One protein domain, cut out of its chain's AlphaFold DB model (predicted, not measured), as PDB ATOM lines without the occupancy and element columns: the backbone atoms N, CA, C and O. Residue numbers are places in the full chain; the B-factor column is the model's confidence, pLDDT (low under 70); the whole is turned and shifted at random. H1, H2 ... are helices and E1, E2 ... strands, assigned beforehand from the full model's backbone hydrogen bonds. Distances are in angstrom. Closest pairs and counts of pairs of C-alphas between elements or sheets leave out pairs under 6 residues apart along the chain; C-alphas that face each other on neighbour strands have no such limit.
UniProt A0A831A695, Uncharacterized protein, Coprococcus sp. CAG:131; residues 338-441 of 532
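What this domain is: This is residues 338 to 441 of the 532 residues of an uncharacterized protein of Coprococcus sp. CAG:131 (UniProt A0A831A695). A strongly twisted sheet of four strands has its two longer helices, H1 and H4, packed on it and meeting at a corner, while two short helices, H2 and H3, touch each other away from H4. The printed part has 104 residues with four named helices and four named strands, in the order H1 H2 E1 E2 H3 E3 E4 H4; the sheet runs E1 - E2 - E3 - E4, antiparallel. The class is mixed, and the whole is compact, with a radius of gyration of the C-alphas of 13.3 A and spans of 37 by 31 by 25 A.

How they stand to each other: Start with H1, residues 338 to 353, over E3, residues 397 to 403, at a height over the sheet of 8.8 A. H2, residues 358 to 362, only grazes the sheet. Next, E1, residues 364 to 369, and E2, residues 376 to 381, form a hairpin; N 365 and O 379, 3.0 A apart, are within hydrogen-bond range. Between E2 and E3, find N 378 and O 400 at 2.8 A. H3, residues 382 to 388, touches H2, the closest C-alphas being those of Gln 361 and Lys 382, 5.0 A. E4, residues 414 to 416, forms a hairpin with E3; look at N 414 and O 403, 3.1 A. H4, residues 431 to 440, and H1 are on one face of the sheet, two layers, helices over strands. H4 touches residues 338 to 345 of H1 alone, at a steep tilt of 62 degrees, opposite ways; the closest C-alphas are those of Tyr 341 and Met 431, 5.3 A. In H1, H3 and H4 every O i to N i+4 pair is within hydrogen-bond range; H2 has 0 of 1, and 1 of 2 O i to N i+3 pairs.

Where its parts are: Find C-alpha 338 at (12.457, 57.256, 22.326); H1 runs 21.9 A from there. E3 spans 18.0 A from C-alpha 397, E2 15.6 A. H4, 14.2 A long, ends at C-alpha 440, (20.352, 40.768, 22.469).

The domain as a whole: The C-alphas farthest apart, of Glu 339 and Gly 409, are 39.7 A apart. The printed part has no cut, and the link from E4 to H4 is long. Model confidence is under 70 in 42 residues, among them 385 to 394 and 403 to 427.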
ATOM      1  N   ASP A 338      13.903  57.449  22.424       78.12
ATOM      2  CA  ASP A 338      12.457  57.256  22.326       78.12
ATOM      3  C   ASP A 338      11.827  58.211  21.305       78.12
ATOM      4  O   ASP A 338      10.976  57.801  20.517       78.12
ATOM      5  N   GLU A 339      12.255  59.477  21.256       79.81
ATOM      6  CA  GLU A 339      11.805  60.422  20.223       79.81
ATOM      7  C   GLU A 339      12.167  59.944  18.813       79.81
ATOM      8  O   GLU A 339      11.341  60.016  17.899       79.81
ATOM      9  N   TYR A 340      13.383  59.424  18.644       82.31
ATOM     10  CA  TYR A 340      13.852  58.889  17.372       82.31
ATOM     11  C   TYR A 340      13.097  57.617  16.965       82.31
ATOM     12  O   TYR A 340      12.596  57.530  15.845       82.31
ATOM     13  N   TYR A 341      12.936  56.660  17.880       88.00
ATOM     14  CA  TYR A 341      12.189  55.422  17.638       88.00
ATOM     15  C   TYR A 341      10.728  55.700  17.290       88.00
ATOM     16  O   TYR A 341      10.226  55.175  16.296       88.00
ATOM     17  N   ASN A 342      10.087  56.631  18.000       86.38
ATOM     18  CA  ASN A 342       8.744  57.089  17.654       86.38
ATOM     19  C   ASN A 342       8.696  57.718  16.252       86.38
ATOM     20  O   ASN A 342       7.722  57.538  15.522       86.38
ATOM     21  N   ALA A 343       9.722  58.467  15.837       85.94
ATOM     22  CA  ALA A 343       9.789  59.008  14.480       85.94
ATOM     23  C   ALA A 343       9.934  57.899  13.421       85.94
ATOM     24  O   ALA A 343       9.267  57.966  12.384       85.94
ATOM     25  N   CYS A 344      10.734  56.863  13.691       87.25
ATOM     26  CA  CYS A 344      10.871  55.682  12.836       87.25
ATOM     27  C   CYS A 344       9.535  54.942  12.663       87.25
ATOM     28  O   CYS A 344       9.119  54.679  11.529       87.25
ATOM     29  N   ASP A 345       8.832  54.682  13.766       89.62
ATOM     30  CA  ASP A 345       7.528  54.011  13.759       89.62
ATOM     31  C   ASP A 345       6.476  54.849  13.018       89.62
ATOM     32  O   ASP A 345       5.746  54.337  12.169       89.62
ATOM     33  N   ASN A 346       6.477  56.173  13.212       90.00
ATOM     34  CA  ASN A 346       5.604  57.089  12.472       90.00
ATOM     35  C   ASN A 346       5.830  57.036  10.950       90.00
ATOM     36  O   ASN A 346       4.878  57.180  10.178       90.00
ATOM     37  N   VAL A 347       7.076  56.868  10.491       88.62
ATOM     38  CA  VAL A 347       7.384  56.725   9.058       88.62
ATOM     39  C   VAL A 347       6.834  55.402   8.522       88.62
ATOM     40  O   VAL A 347       6.150  55.416   7.494       88.62
ATOM     41  N   ARG A 348       7.060  54.287   9.230       88.88
ATOM     42  CA  ARG A 348       6.493  52.970   8.888       88.88
ATOM     43  C   ARG A 348       4.968  53.042   8.784       88.88
ATOM     44  O   ARG A 348       4.396  52.662   7.762       88.88
ATOM     45  N   ASP A 349       4.310  53.589   9.802       89.56
ATOM     46  CA  ASP A 349       2.849  53.640   9.886       89.56
ATOM     47  C   ASP A 349       2.247  54.521   8.782       89.56
ATOM     48  O   ASP A 349       1.249  54.158   8.155       89.56
ATOM     49  N   ARG A 350       2.896  55.649   8.455       87.50
ATOM     50  CA  ARG A 350       2.500  56.500   7.320       87.50
ATOM     51  C   ARG A 350       2.603  55.768   5.987       87.50
ATOM     52  O   ARG A 350       1.673  55.858   5.186       87.50
ATOM     53  N   LEU A 351       3.685  55.029   5.750       85.06
ATOM     54  CA  LEU A 351       3.881  54.261   4.512       85.06
ATOM     55  C   LEU A 351       2.918  53.062   4.402       85.06
ATOM     56  O   LEU A 351       2.562  52.639   3.297       85.06
ATOM     57  N   ASN A 352       2.427  52.563   5.535       86.00
ATOM     58  CA  ASN A 352       1.422  51.503   5.606       86.00
ATOM     59  C   ASN A 352      -0.035  52.007   5.644       86.00
ATOM     60  O   ASN A 352      -0.957  51.199   5.494       86.00
ATOM     61  N   SER A 353      -0.264  53.318   5.787       85.50
ATOM     62  CA  SER A 353      -1.610  53.913   5.846       85.50
ATOM     63  C   SER A 353      -2.415  53.735   4.549       85.50
ATOM     64  O   SER A 353      -3.626  53.511   4.603       85.50
ATOM     65  N   ASP A 354      -1.749  53.739   3.390       80.75
ATOM     66  CA  ASP A 354      -2.339  53.371   2.098       80.75
ATOM     67  C   ASP A 354      -1.822  52.008   1.623       80.75
ATOM     68  O   ASP A 354      -0.821  51.891   0.913       80.75
ATOM     69  N   LYS A 355      -2.565  50.949   1.959       69.19
ATOM     70  CA  LYS A 355      -2.240  49.556   1.598       69.19
ATOM     71  C   LYS A 355      -2.189  49.279   0.083       69.19
ATOM     72  O   LYS A 355      -1.805  48.182  -0.315       69.19
ATOM     73  N   ARG A 356      -2.615  50.216  -0.777       68.12
ATOM     74  CA  ARG A 356      -2.607  50.060  -2.247       68.12
ATOM     75  C   ARG A 356      -1.447  50.791  -2.925       68.12
ATOM     76  O   ARG A 356      -1.246  50.618  -4.129       68.12
ATOM     77  N   ALA A 357      -0.667  51.569  -2.179       74.25
ATOM     78  CA  ALA A 357       0.451  52.335  -2.707       74.25
ATOM     79  C   ALA A 357       1.653  51.434  -3.048       74.25
ATOM     80  O   ALA A 357       2.583  51.244  -2.265       74.25
ATOM     81  N   SER A 358       1.656  50.904  -4.275       71.44
ATOM     82  CA  SER A 358       2.729  50.037  -4.791       71.44
ATOM     83  C   SER A 358       4.134  50.659  -4.748       71.44
ATOM     84  O   SER A 358       5.116  49.922  -4.715       71.44
ATOM     85  N   ALA A 359       4.238  51.993  -4.690       71.38
ATOM     86  CA  ALA A 359       5.503  52.713  -4.553       71.38
ATOM     87  C   ALA A 359       6.235  52.407  -3.234       71.38
ATOM     88  O   ALA A 359       7.463  52.428  -3.200       71.38
ATOM     89  N   TYR A 360       5.504  52.080  -2.164       78.19
ATOM     90  CA  TYR A 360       6.085  51.831  -0.838       78.19
ATOM     91  C   TYR A 360       6.514  50.373  -0.633       78.19
ATOM     92  O   TYR A 360       7.192  50.051   0.336       78.19
ATOM     93  N   GLN A 361       6.194  49.492  -1.584       79.12
ATOM     94  CA  GLN A 361       6.564  48.074  -1.525       79.12
ATOM     95  C   GLN A 361       8.039  47.812  -1.869       79.12
ATOM     96  O   GLN A 361       8.500  46.691  -1.674       79.12
ATOM     97  N   ASN A 362       8.768  48.823  -2.360       77.56
ATOM     98  CA  ASN A 362      10.190  48.758  -2.727       77.56
ATOM     99  C   ASN A 362      11.102  49.532  -1.756       77.56
ATOM    100  O   ASN A 362      12.260  49.781  -2.080       77.56
ATOM    101  N   VAL A 363      10.583  49.994  -0.616       80.19
ATOM    102  CA  VAL A 363      11.372  50.786   0.339       80.19
ATOM    103  C   VAL A 363      12.525  49.942   0.879       80.19
ATOM    104  O   VAL A 363      12.351  48.770   1.188       80.19
ATOM    105  N   PHE A 364      13.708  50.537   0.979       79.62
ATOM    106  CA  PHE A 364      14.847  49.944   1.664       79.62
ATOM    107  C   PHE A 364      15.636  51.077   2.307       79.62
ATOM    108  O   PHE A 364      16.317  51.839   1.619       79.62
ATOM    109  N   MET A 365      15.444  51.267   3.609       79.00
ATOM    110  CA  MET A 365      15.944  52.441   4.323       79.00
ATOM    111  C   MET A 365      16.606  52.021   5.635       79.00
ATOM    112  O   MET A 365      15.930  51.389   6.445       79.00
ATOM    113  N   PRO A 366      17.883  52.365   5.876       80.75
ATOM    114  CA  PRO A 366      18.504  52.137   7.175       80.75
ATOM    115  C   PRO A 366      17.833  53.020   8.226       80.75
ATOM    116  O   PRO A 366      17.729  54.234   8.048       80.75
ATOM    117  N   MET A 367      17.394  52.404   9.320       81.50
ATOM    118  CA  MET A 367      16.757  53.083  10.451       81.50
ATOM    119  C   MET A 367      17.687  53.106  11.668       81.50
ATOM    120  O   MET A 367      17.639  54.040  12.461       81.50
ATOM    121  N   TRP A 368      18.558  52.106  11.822       80.50
ATOM    122  CA  TRP A 368      19.563  52.043  12.885       80.50
ATOM    123  C   TRP A 368      20.700  51.112  12.466       80.50
ATOM    124  O   TRP A 368      20.424  50.058  11.903       80.50
ATOM    125  N   ILE A 369      21.959  51.487  12.703       77.50
ATOM    126  CA  ILE A 369      23.140  50.722  12.270       77.50
ATOM    127  C   ILE A 369      24.075  50.520  13.464       77.50
ATOM    128  O   ILE A 369      24.368  51.468  14.194       77.50
ATOM    129  N   ASP A 370      24.559  49.293  13.644       74.44
ATOM    130  CA  ASP A 370      25.649  48.978  14.558       74.44
ATOM    131  C   ASP A 370      26.985  49.355  13.911       74.44
ATOM    132  O   ASP A 370      27.372  48.844  12.859       74.44
ATOM    133  N   ASN A 371      27.702  50.271  14.556       68.62
ATOM    134  CA  ASN A 371      28.941  50.832  14.020       68.62
ATOM    135  C   ASN A 371      30.101  49.826  13.980       68.62
ATOM    136  O   ASN A 371      31.074  50.058  13.267       68.62
ATOM    137  N   ASP A 372      30.019  48.734  14.745       69.94
ATOM    138  CA  ASP A 372      31.078  47.731  14.788       69.94
ATOM    139  C   ASP A 372      30.953  46.727  13.645       69.94
ATOM    140  O   ASP A 372      31.956  46.373  13.029       69.94
ATOM    141  N   THR A 373      29.736  46.259  13.377       71.94
ATOM    142  CA  THR A 373      29.462  45.176  12.428       71.94
ATOM    143  C   THR A 373      28.899  45.665  11.101       71.94
ATOM    144  O   THR A 373      28.879  44.903  10.141       71.94
ATOM    145  N   GLY A 374      28.422  46.909  11.030       70.25
ATOM    146  CA  GLY A 374      27.717  47.466   9.876       70.25
ATOM    147  C   GLY A 374      26.291  46.933   9.693       70.25
ATOM    148  O   GLY A 374      25.552  47.479   8.872       70.25
ATOM    149  N   GLY A 375      25.899  45.881  10.420       76.50
ATOM    150  CA  GLY A 375      24.537  45.355  10.430       76.50
ATOM    151  C   GLY A 375      23.577  46.308  11.140       76.50
ATOM    152  O   GLY A 375      23.992  47.212  11.864       76.50
ATOM    153  N   GLY A 376      22.276  46.135  10.940       81.56
ATOM    154  CA  GLY A 376      21.312  47.046  11.542       81.56
ATOM    155  C   GLY A 376      19.859  46.752  11.222       81.56
ATOM    156  O   GLY A 376      19.510  45.722  10.650       81.56
ATOM    157  N   ILE A 377      19.001  47.695  11.595       83.88
ATOM    158  CA  ILE A 377      17.560  47.643  11.372       83.88
ATOM    159  C   ILE A 377      17.206  48.565  10.223       83.88
ATOM    160  O   ILE A 377      17.608  49.731  10.172       83.88
ATOM    161  N   PHE A 378      16.416  48.027   9.309       84.88
ATOM    162  CA  PHE A 378      15.990  48.674   8.089       84.88
ATOM    163  C   PHE A 378      14.471  48.658   8.011       84.88
ATOM    164  O   PHE A 378      13.820  47.713   8.446       84.88
ATOM    165  N   LEU A 379      13.902  49.688   7.400       86.38
ATOM    166  CA  LEU A 379      12.539  49.638   6.903       86.38
ATOM    167  C   LEU A 379      12.579  49.041   5.497       86.38
ATOM    168  O   LEU A 379      13.174  49.622   4.585       86.38
ATOM    169  N   ILE A 380      11.966  47.874   5.332       81.19
ATOM    170  CA  ILE A 380      12.076  47.050   4.131       81.19
ATOM    171  C   ILE A 380      10.683  46.827   3.538       81.19
ATOM    172  O   ILE A 380       9.722  46.477   4.218       81.19
ATOM    173  N   GLY A 381      10.558  47.056   2.239       81.81
ATOM    174  CA  GLY A 381       9.334  46.895   1.478       81.81
ATOM    175  C   GLY A 381       9.015  45.429   1.200       81.81
ATOM    176  O   GLY A 381       9.895  44.595   0.995       81.81
ATOM    177  N   LYS A 382       7.727  45.110   1.111       79.44
ATOM    178  CA  LYS A 382       7.214  43.756   0.882       79.44
ATOM    179  C   LYS A 382       7.781  43.066  -0.366       79.44
ATOM    180  O   LYS A 382       7.917  41.846  -0.355       79.44
ATOM    181  N   ARG A 383       8.101  43.801  -1.439       75.75
ATOM    182  CA  ARG A 383       8.737  43.207  -2.632       75.75
ATOM    183  C   ARG A 383      10.196  42.840  -2.374       75.75
ATOM    184  O   ARG A 383      10.614  41.782  -2.814       75.75
ATOM    185  N   GLN A 384      10.917  43.661  -1.610       70.38
ATOM    186  CA  GLN A 384      12.301  43.381  -1.214       70.38
ATOM    187  C   GLN A 384      12.391  42.167  -0.283       70.38
ATOM    188  O   GLN A 384      13.311  41.368  -0.416       70.38
ATOM    189  N   PHE A 385      11.403  41.971   0.596       68.44
ATOM    190  CA  PHE A 385      11.303  40.731   1.368       68.44
ATOM    191  C   PHE A 385      11.044  39.521   0.473       68.44
ATOM    192  O   PHE A 385      11.801  38.571   0.549       68.44
ATOM    193  N   ALA A 386      10.043  39.570  -0.415       64.00
ATOM    194  CA  ALA A 386       9.693  38.434  -1.275       64.00
ATOM    195  C   ALA A 386      10.819  37.987  -2.232       64.00
ATOM    196  O   ALA A 386      10.808  36.846  -2.688       64.00
ATOM    197  N   GLU A 387      11.755  38.880  -2.564       59.88
ATOM    198  CA  GLU A 387      12.928  38.576  -3.393       59.88
ATOM    199  C   GLU A 387      14.060  37.891  -2.609       59.88
ATOM    200  O   GLU A 387      14.835  37.154  -3.212       59.88
ATOM    201  N   ASN A 388      14.149  38.107  -1.290       54.66
ATOM    202  CA  ASN A 388      15.322  37.734  -0.487       54.66
ATOM    203  C   ASN A 388      15.031  36.773   0.678       54.66
ATOM    204  O   ASN A 388      15.942  36.110   1.159       54.66
ATOM    205  N   ALA A 389      13.781  36.680   1.130       55.78
ATOM    206  CA  ALA A 389      13.346  35.814   2.218       55.78
ATOM    207  C   ALA A 389      11.949  35.264   1.876       55.78
ATOM    208  O   ALA A 389      11.113  35.989   1.339       55.78
ATOM    209  N   ASP A 390      11.659  33.991   2.161       56.75
ATOM    210  CA  ASP A 390      10.370  33.350   1.824       56.75
ATOM    211  C   ASP A 390       9.237  33.816   2.774       56.75
ATOM    212  O   ASP A 390       8.655  33.070   3.560       56.75
ATOM    213  N   VAL A 391       8.982  35.126   2.756       58.34
ATOM    214  CA  VAL A 391       8.304  35.908   3.789       58.34
ATOM    215  C   VAL A 391       7.103  36.628   3.199       58.34
ATOM    216  O   VAL A 391       7.212  37.432   2.272       58.34
ATOM    217  N   ARG A 392       5.919  36.378   3.769       60.97
ATOM    218  CA  ARG A 392       4.668  37.020   3.347       60.97
ATOM    219  C   ARG A 392       4.220  38.070   4.353       60.97
ATOM    220  O   ARG A 392       3.636  37.737   5.375       60.97
ATOM    221  N   LEU A 393       4.405  39.341   4.006       68.56
ATOM    222  CA  LEU A 393       3.904  40.471   4.797       68.56
ATOM    223  C   LEU A 393       2.486  40.890   4.388       68.56
ATOM    224  O   LEU A 393       2.132  40.868   3.203       68.56
ATOM    225  N   ALA A 394       1.667  41.311   5.354       69.00
ATOM    226  CA  ALA A 394       0.325  41.854   5.112       69.00
ATOM    227  C   ALA A 394       0.332  43.358   4.748       69.00
ATOM    228  O   ALA A 394      -0.614  43.855   4.130       69.00
ATOM    229  N   SER A 395       1.403  44.061   5.101       78.12
ATOM    230  CA  SER A 395       1.649  45.501   4.949       78.12
ATOM    231  C   SER A 395       2.541  45.829   3.736       78.12
ATOM    232  O   SER A 395       2.985  44.932   3.015       78.12
ATOM    233  N   ASN A 396       2.759  47.121   3.446       82.06
ATOM    234  CA  ASN A 396       3.624  47.547   2.339       82.06
ATOM    235  C   ASN A 396       5.109  47.439   2.691       82.06
ATOM    236  O   ASN A 396       5.900  47.089   1.818       82.06
ATOM    237  N   CYS A 397       5.479  47.749   3.932       83.38
ATOM    238  CA  CYS A 397       6.845  47.687   4.440       83.38
ATOM    239  C   CYS A 397       6.856  47.373   5.938       83.38
ATOM    240  O   CYS A 397       5.931  47.763   6.646       83.38
ATOM    241  N   GLU A 398       7.915  46.725   6.413       84.56
ATOM    242  CA  GLU A 398       8.118  46.402   7.826       84.56
ATOM    243  C   GLU A 398       9.564  46.605   8.262       84.56
ATOM    244  O   GLU A 398      10.471  46.696   7.431       84.56
ATOM    245  N   LEU A 399       9.769  46.686   9.577       84.06
ATOM    246  CA  LEU A 399      11.104  46.673  10.161       84.06
ATOM    247  C   LEU A 399      11.715  45.279   9.983       84.06
ATOM    248  O   LEU A 399      11.113  44.273  10.356       84.06
ATOM    249  N   GLY A 400      12.909  45.232   9.410       78.12
ATOM    250  CA  GLY A 400      13.692  44.023   9.214       78.12
ATOM    251  C   GLY A 400      15.127  44.233   9.665       78.12
ATOM    252  O   GLY A 400      15.625  45.358   9.697       78.12
ATOM    253  N   VAL A 401      15.787  43.139  10.018       75.50
ATOM    254  CA  VAL A 401      17.200  43.152  10.371       75.50
ATOM    255  C   VAL A 401      18.009  42.774   9.136       75.50
ATOM    256  O   VAL A 401      17.676  41.829   8.423       75.50
ATOM    257  N   VAL A 402      19.061  43.540   8.870       74.56
ATOM    258  CA  VAL A 402      20.010  43.266   7.794       74.56
ATOM    259  C   VAL A 402      21.366  43.060   8.415       74.56
ATOM    260  O   VAL A 402      21.826  43.878   9.218       74.56
ATOM    261  N   TYR A 403      22.010  41.979   8.004       69.62
ATOM    262  CA  TYR A 403      23.333  41.683   8.470       69.62
ATOM    263  C   TYR A 403      24.237  41.012   7.437       69.62
ATOM    264  O   TYR A 403      23.811  40.519   6.396       69.62
ATOM    265  N   PHE A 404      25.527  41.020   7.755       64.06
ATOM    266  CA  PHE A 404      26.588  40.416   6.972       64.06
ATOM    267  C   PHE A 404      26.896  39.016   7.508       64.06
ATOM    268  O   PHE A 404      27.626  38.879   8.486       64.06
ATOM    269  N   TYR A 405      26.330  37.989   6.877       55.62
ATOM    270  CA  TYR A 405      26.668  36.587   7.119       55.62
ATOM    271  C   TYR A 405      26.760  35.853   5.770       55.62
ATOM    272  O   TYR A 405      26.070  36.225   4.824       55.62
ATOM    273  N   GLY A 406      27.682  34.891   5.649       53.97
ATOM    274  CA  GLY A 406      27.786  33.969   4.507       53.97
ATOM    275  C   GLY A 406      27.823  34.603   3.106       53.97
ATOM    276  O   GLY A 406      26.845  34.544   2.366       53.97
ATOM    277  N   THR A 407      28.968  35.133   2.660       49.12
ATOM    278  CA  THR A 407      29.126  35.560   1.254       49.12
ATOM    279  C   THR A 407      29.399  34.374   0.321       49.12
ATOM    280  O   THR A 407      30.490  34.260  -0.240       49.12
ATOM    281  N   ASP A 408      28.415  33.504   0.109       44.25
ATOM    282  CA  ASP A 408      28.444  32.565  -1.016       44.25
ATOM    283  C   ASP A 408      27.727  33.197  -2.219       44.25
ATOM    284  O   ASP A 408      26.524  33.441  -2.207       44.25
ATOM    285  N   GLY A 409      28.481  33.487  -3.288       46.72
ATOM    286  CA  GLY A 409      27.920  33.906  -4.584       46.72
ATOM    287  C   GLY A 409      28.025  35.393  -4.952       46.72
ATOM    288  O   GLY A 409      27.520  35.785  -6.003       46.72
ATOM    289  N   GLY A 410      28.721  36.221  -4.167       43.41
ATOM    290  CA  GLY A 410      28.999  37.622  -4.529       43.41
ATOM    291  C   GLY A 410      27.902  38.633  -4.168       43.41
ATOM    292  O   GLY A 410      28.032  39.809  -4.505       43.41
ATOM    293  N   SER A 411      26.856  38.215  -3.456       45.75
ATOM    294  CA  SER A 411      25.972  39.110  -2.704       45.75
ATOM    295  C   SER A 411      26.577  39.394  -1.327       45.75
ATOM    296  O   SER A 411      26.992  38.479  -0.625       45.75
ATOM    297  N   ALA A 412      26.649  40.672  -0.957       46.72
ATOM    298  CA  ALA A 412      27.288  41.134   0.275       46.72
ATOM    299  C   ALA A 412      26.329  41.217   1.481       46.72
ATOM    300  O   ALA A 412      26.684  41.856   2.456       46.72
ATOM    301  N   PHE A 413      25.117  40.656   1.419       49.31
ATOM    302  CA  PHE A 413      24.093  40.824   2.460       49.31
ATOM    303  C   PHE A 413      23.236  39.561   2.584       49.31
ATOM    304  O   PHE A 413      22.795  39.039   1.559       49.31
ATOM    305  N   GLU A 414      22.956  39.124   3.814       53.62
ATOM    306  CA  GLU A 414      21.921  38.129   4.107       53.62
ATOM    307  C   GLU A 414      20.754  38.821   4.827       53.62
ATOM    308  O   GLU A 414      20.937  39.644   5.731       53.62
ATOM    309  N   PHE A 415      19.534  38.539   4.371       54.34
ATOM    310  CA  PHE A 415      18.315  39.139   4.900       54.34
ATOM    311  C   PHE A 415      17.613  38.147   5.819       54.34
ATOM    312  O   PHE A 415      16.834  37.319   5.354       54.34
ATOM    313  N   SER A 416      17.813  38.284   7.125       54.00
ATOM    314  CA  SER A 416      16.963  37.597   8.093       54.00
ATOM    315  C   SER A 416      15.880  38.536   8.578       54.00
ATOM    316  O   SER A 416      16.042  39.332   9.504       54.00
ATOM    317  N   ALA A 417      14.713  38.408   7.960       50.12
ATOM    318  CA  ALA A 417      13.505  38.694   8.697       50.12
ATOM    319  C   ALA A 417      13.334  37.527   9.680       50.12
ATOM    320  O   ALA A 417      13.245  36.393   9.222       50.12
ATOM    321  N   PHE A 418      13.334  37.803  10.990       56.62
ATOM    322  CA  PHE A 418      12.415  37.258  12.010       56.62
ATOM    323  C   PHE A 418      13.064  36.872  13.346       56.62
ATOM    324  O   PHE A 418      14.079  36.189  13.416       56.62
ATOM    325  N   GLN A 419      12.351  37.240  14.415       48.22
ATOM    326  CA  GLN A 419      12.335  36.529  15.690       48.22
ATOM    327  C   GLN A 419      11.737  35.133  15.464       48.22
ATOM    328  O   GLN A 419      10.520  35.007  15.328       48.22
ATOM    329  N   GLU A 420      12.542  34.072  15.431       43.59
ATOM    330  CA  GLU A 420      11.980  32.729  15.600       43.59
ATOM    331  C   GLU A 420      11.328  32.630  16.994       43.59
ATOM    332  O   GLU A 420      12.009  32.676  18.017       43.59
ATOM    333  N   GLY A 421       9.997  32.477  17.039       45.47
ATOM    334  CA  GLY A 421       9.343  31.731  18.119       45.47
ATOM    335  C   GLY A 421       8.348  32.423  19.060       45.47
ATOM    336  O   GLY A 421       7.895  31.734  19.971       45.47
ATOM    337  N   THR A 422       7.958  33.698  18.907       46.12
ATOM    338  CA  THR A 422       7.116  34.347  19.952       46.12
ATOM    339  C   THR A 422       5.925  35.213  19.523       46.12
ATOM    340  O   THR A 422       5.105  35.511  20.390       46.12
ATOM    341  N   PHE A 423       5.745  35.578  18.249       46.22
ATOM    342  CA  PHE A 423       4.601  36.399  17.808       46.22
ATOM    343  C   PHE A 423       3.815  35.738  16.662       46.22
ATOM    344  O   PHE A 423       4.402  35.085  15.804       46.22
ATOM    345  N   ASP A 424       2.485  35.916  16.647       44.75
ATOM    346  CA  ASP A 424       1.564  35.368  15.623       44.75
ATOM    347  C   ASP A 424       1.825  35.925  14.203       44.75
ATOM    348  O   ASP A 424       1.367  35.355  13.210       44.75
ATOM    349  N   GLU A 425       2.578  37.023  14.094       53.34
ATOM    350  CA  GLU A 425       3.054  37.611  12.844       53.34
ATOM    351  C   GLU A 425       4.572  37.782  12.917       53.34
ATOM    352  O   GLU A 425       5.113  38.238  13.923       53.34
ATOM    353  N   ASN A 426       5.269  37.435  11.836       58.81
ATOM    354  CA  ASN A 426       6.721  37.505  11.779       58.81
ATOM    355  C   ASN A 426       7.219  38.963  11.579       58.81
ATOM    356  O   ASN A 426       7.854  39.287  10.579       58.81
ATOM    357  N   VAL A 427       6.863  39.893  12.464       69.00
ATOM    358  CA  VAL A 427       7.132  41.336  12.312       69.00
ATOM    359  C   VAL A 427       7.424  41.963  13.676       69.00
ATOM    360  O   VAL A 427       6.798  41.604  14.671       69.00
ATOM    361  N   PHE A 428       8.356  42.921  13.738       75.75
ATOM    362  CA  PHE A 428       8.606  43.678  14.968       75.75
ATOM    363  C   PHE A 428       7.458  44.661  15.272       75.75
ATOM    364  O   PHE A 428       7.105  45.462  14.400       75.75
ATOM    365  N   PRO A 429       6.923  44.683  16.510       76.19
ATOM    366  CA  PRO A 429       5.875  45.627  16.909       76.19
ATOM    367  C   PRO A 429       6.271  47.103  16.744       76.19
ATOM    368  O   PRO A 429       5.445  47.930  16.346       76.19
ATOM    369  N   GLY A 430       7.543  47.432  16.971       82.50
ATOM    370  CA  GLY A 430       8.078  48.789  16.896       82.50
ATOM    371  C   GLY A 430       9.603  48.817  16.871       82.50
ATOM    372  O   GLY A 430      10.281  47.787  16.980       82.50
ATOM    373  N   MET A 431      10.147  50.019  16.696       84.75
ATOM    374  CA  MET A 431      11.586  50.248  16.584       84.75
ATOM    375  C   MET A 431      12.335  49.901  17.877       84.75
ATOM    376  O   MET A 431      13.440  49.361  17.820       84.75
ATOM    377  N   SER A 432      11.726  50.146  19.040       82.81
ATOM    378  CA  SER A 432      12.320  49.816  20.343       82.81
ATOM    379  C   SER A 432      12.535  48.306  20.501       82.81
ATOM    380  O   SER A 432      13.624  47.854  20.866       82.81
ATOM    381  N   GLU A 433      11.534  47.503  20.139       79.25
ATOM    382  CA  GLU A 433      11.592  46.042  20.181       79.25
ATOM    383  C   GLU A 433      12.571  45.483  19.148       79.25
ATOM    384  O   GLU A 433      13.312  44.550  19.459       79.25
ATOM    385  N   ALA A 434      12.615  46.071  17.947       79.19
ATOM    386  CA  ALA A 434      13.574  45.689  16.915       79.19
ATOM    387  C   ALA A 434      15.022  45.919  17.380       79.19
ATOM    388  O   ALA A 434      15.854  45.019  17.258       79.19
ATOM    389  N   VAL A 435      15.322  47.085  17.974       77.69
ATOM    390  CA  VAL A 435      16.661  47.406  18.508       77.69
ATOM    391  C   VAL A 435      17.004  46.529  19.702       77.69
ATOM    392  O   VAL A 435      18.119  46.011  19.781       77.69
ATOM    393  N   SER A 436      16.059  46.336  20.622       75.12
ATOM    394  CA  SER A 436      16.242  45.457  21.777       75.12
ATOM    395  C   SER A 436      16.556  44.029  21.335       75.12
ATOM    396  O   SER A 436      17.490  43.415  21.846       75.12
ATOM    397  N   TRP A 437      15.839  43.510  20.336       75.38
ATOM    398  CA  TRP A 437      16.129  42.192  19.792       75.38
ATOM    399  C   TRP A 437      17.500  42.140  19.115       75.38
ATOM    400  O   TRP A 437      18.298  41.272  19.454       75.38
ATOM    401  N   PHE A 438      17.808  43.100  18.236       74.12
ATOM    402  CA  PHE A 438      19.089  43.154  17.524       74.12
ATOM    403  C   PHE A 438      20.287  43.173  18.484       74.12
ATOM    404  O   PHE A 438      21.287  42.507  18.241       74.12
ATOM    405  N   ARG A 439      20.187  43.910  19.598       69.38
ATOM    406  CA  ARG A 439      21.253  44.003  20.610       69.38
ATOM    407  C   ARG A 439      21.427  42.738  21.447       69.38
ATOM    408  O   ARG A 439      22.515  42.520  21.968       69.38
ATOM    409  N   ASN A 440      20.363  41.957  21.615       66.62
ATOM    410  CA  ASN A 440      20.352  40.768  22.469       66.62
ATOM    411  C   ASN A 440      20.532  39.457  21.685       66.62
ATOM    412  O   ASN A 440      20.663  38.401  22.300       66.62
ATOM    413  N   TYR A 441      20.518  39.505  20.351       67.31
ATOM    414  CA  TYR A 441      20.758  38.352  19.487       67.31
ATOM    415  C   TYR A 441      22.265  38.163  19.240       67.31
ATOM    416  O   TYR A 441      22.994  39.143  19.086       67.31
TER     417      TYR A 441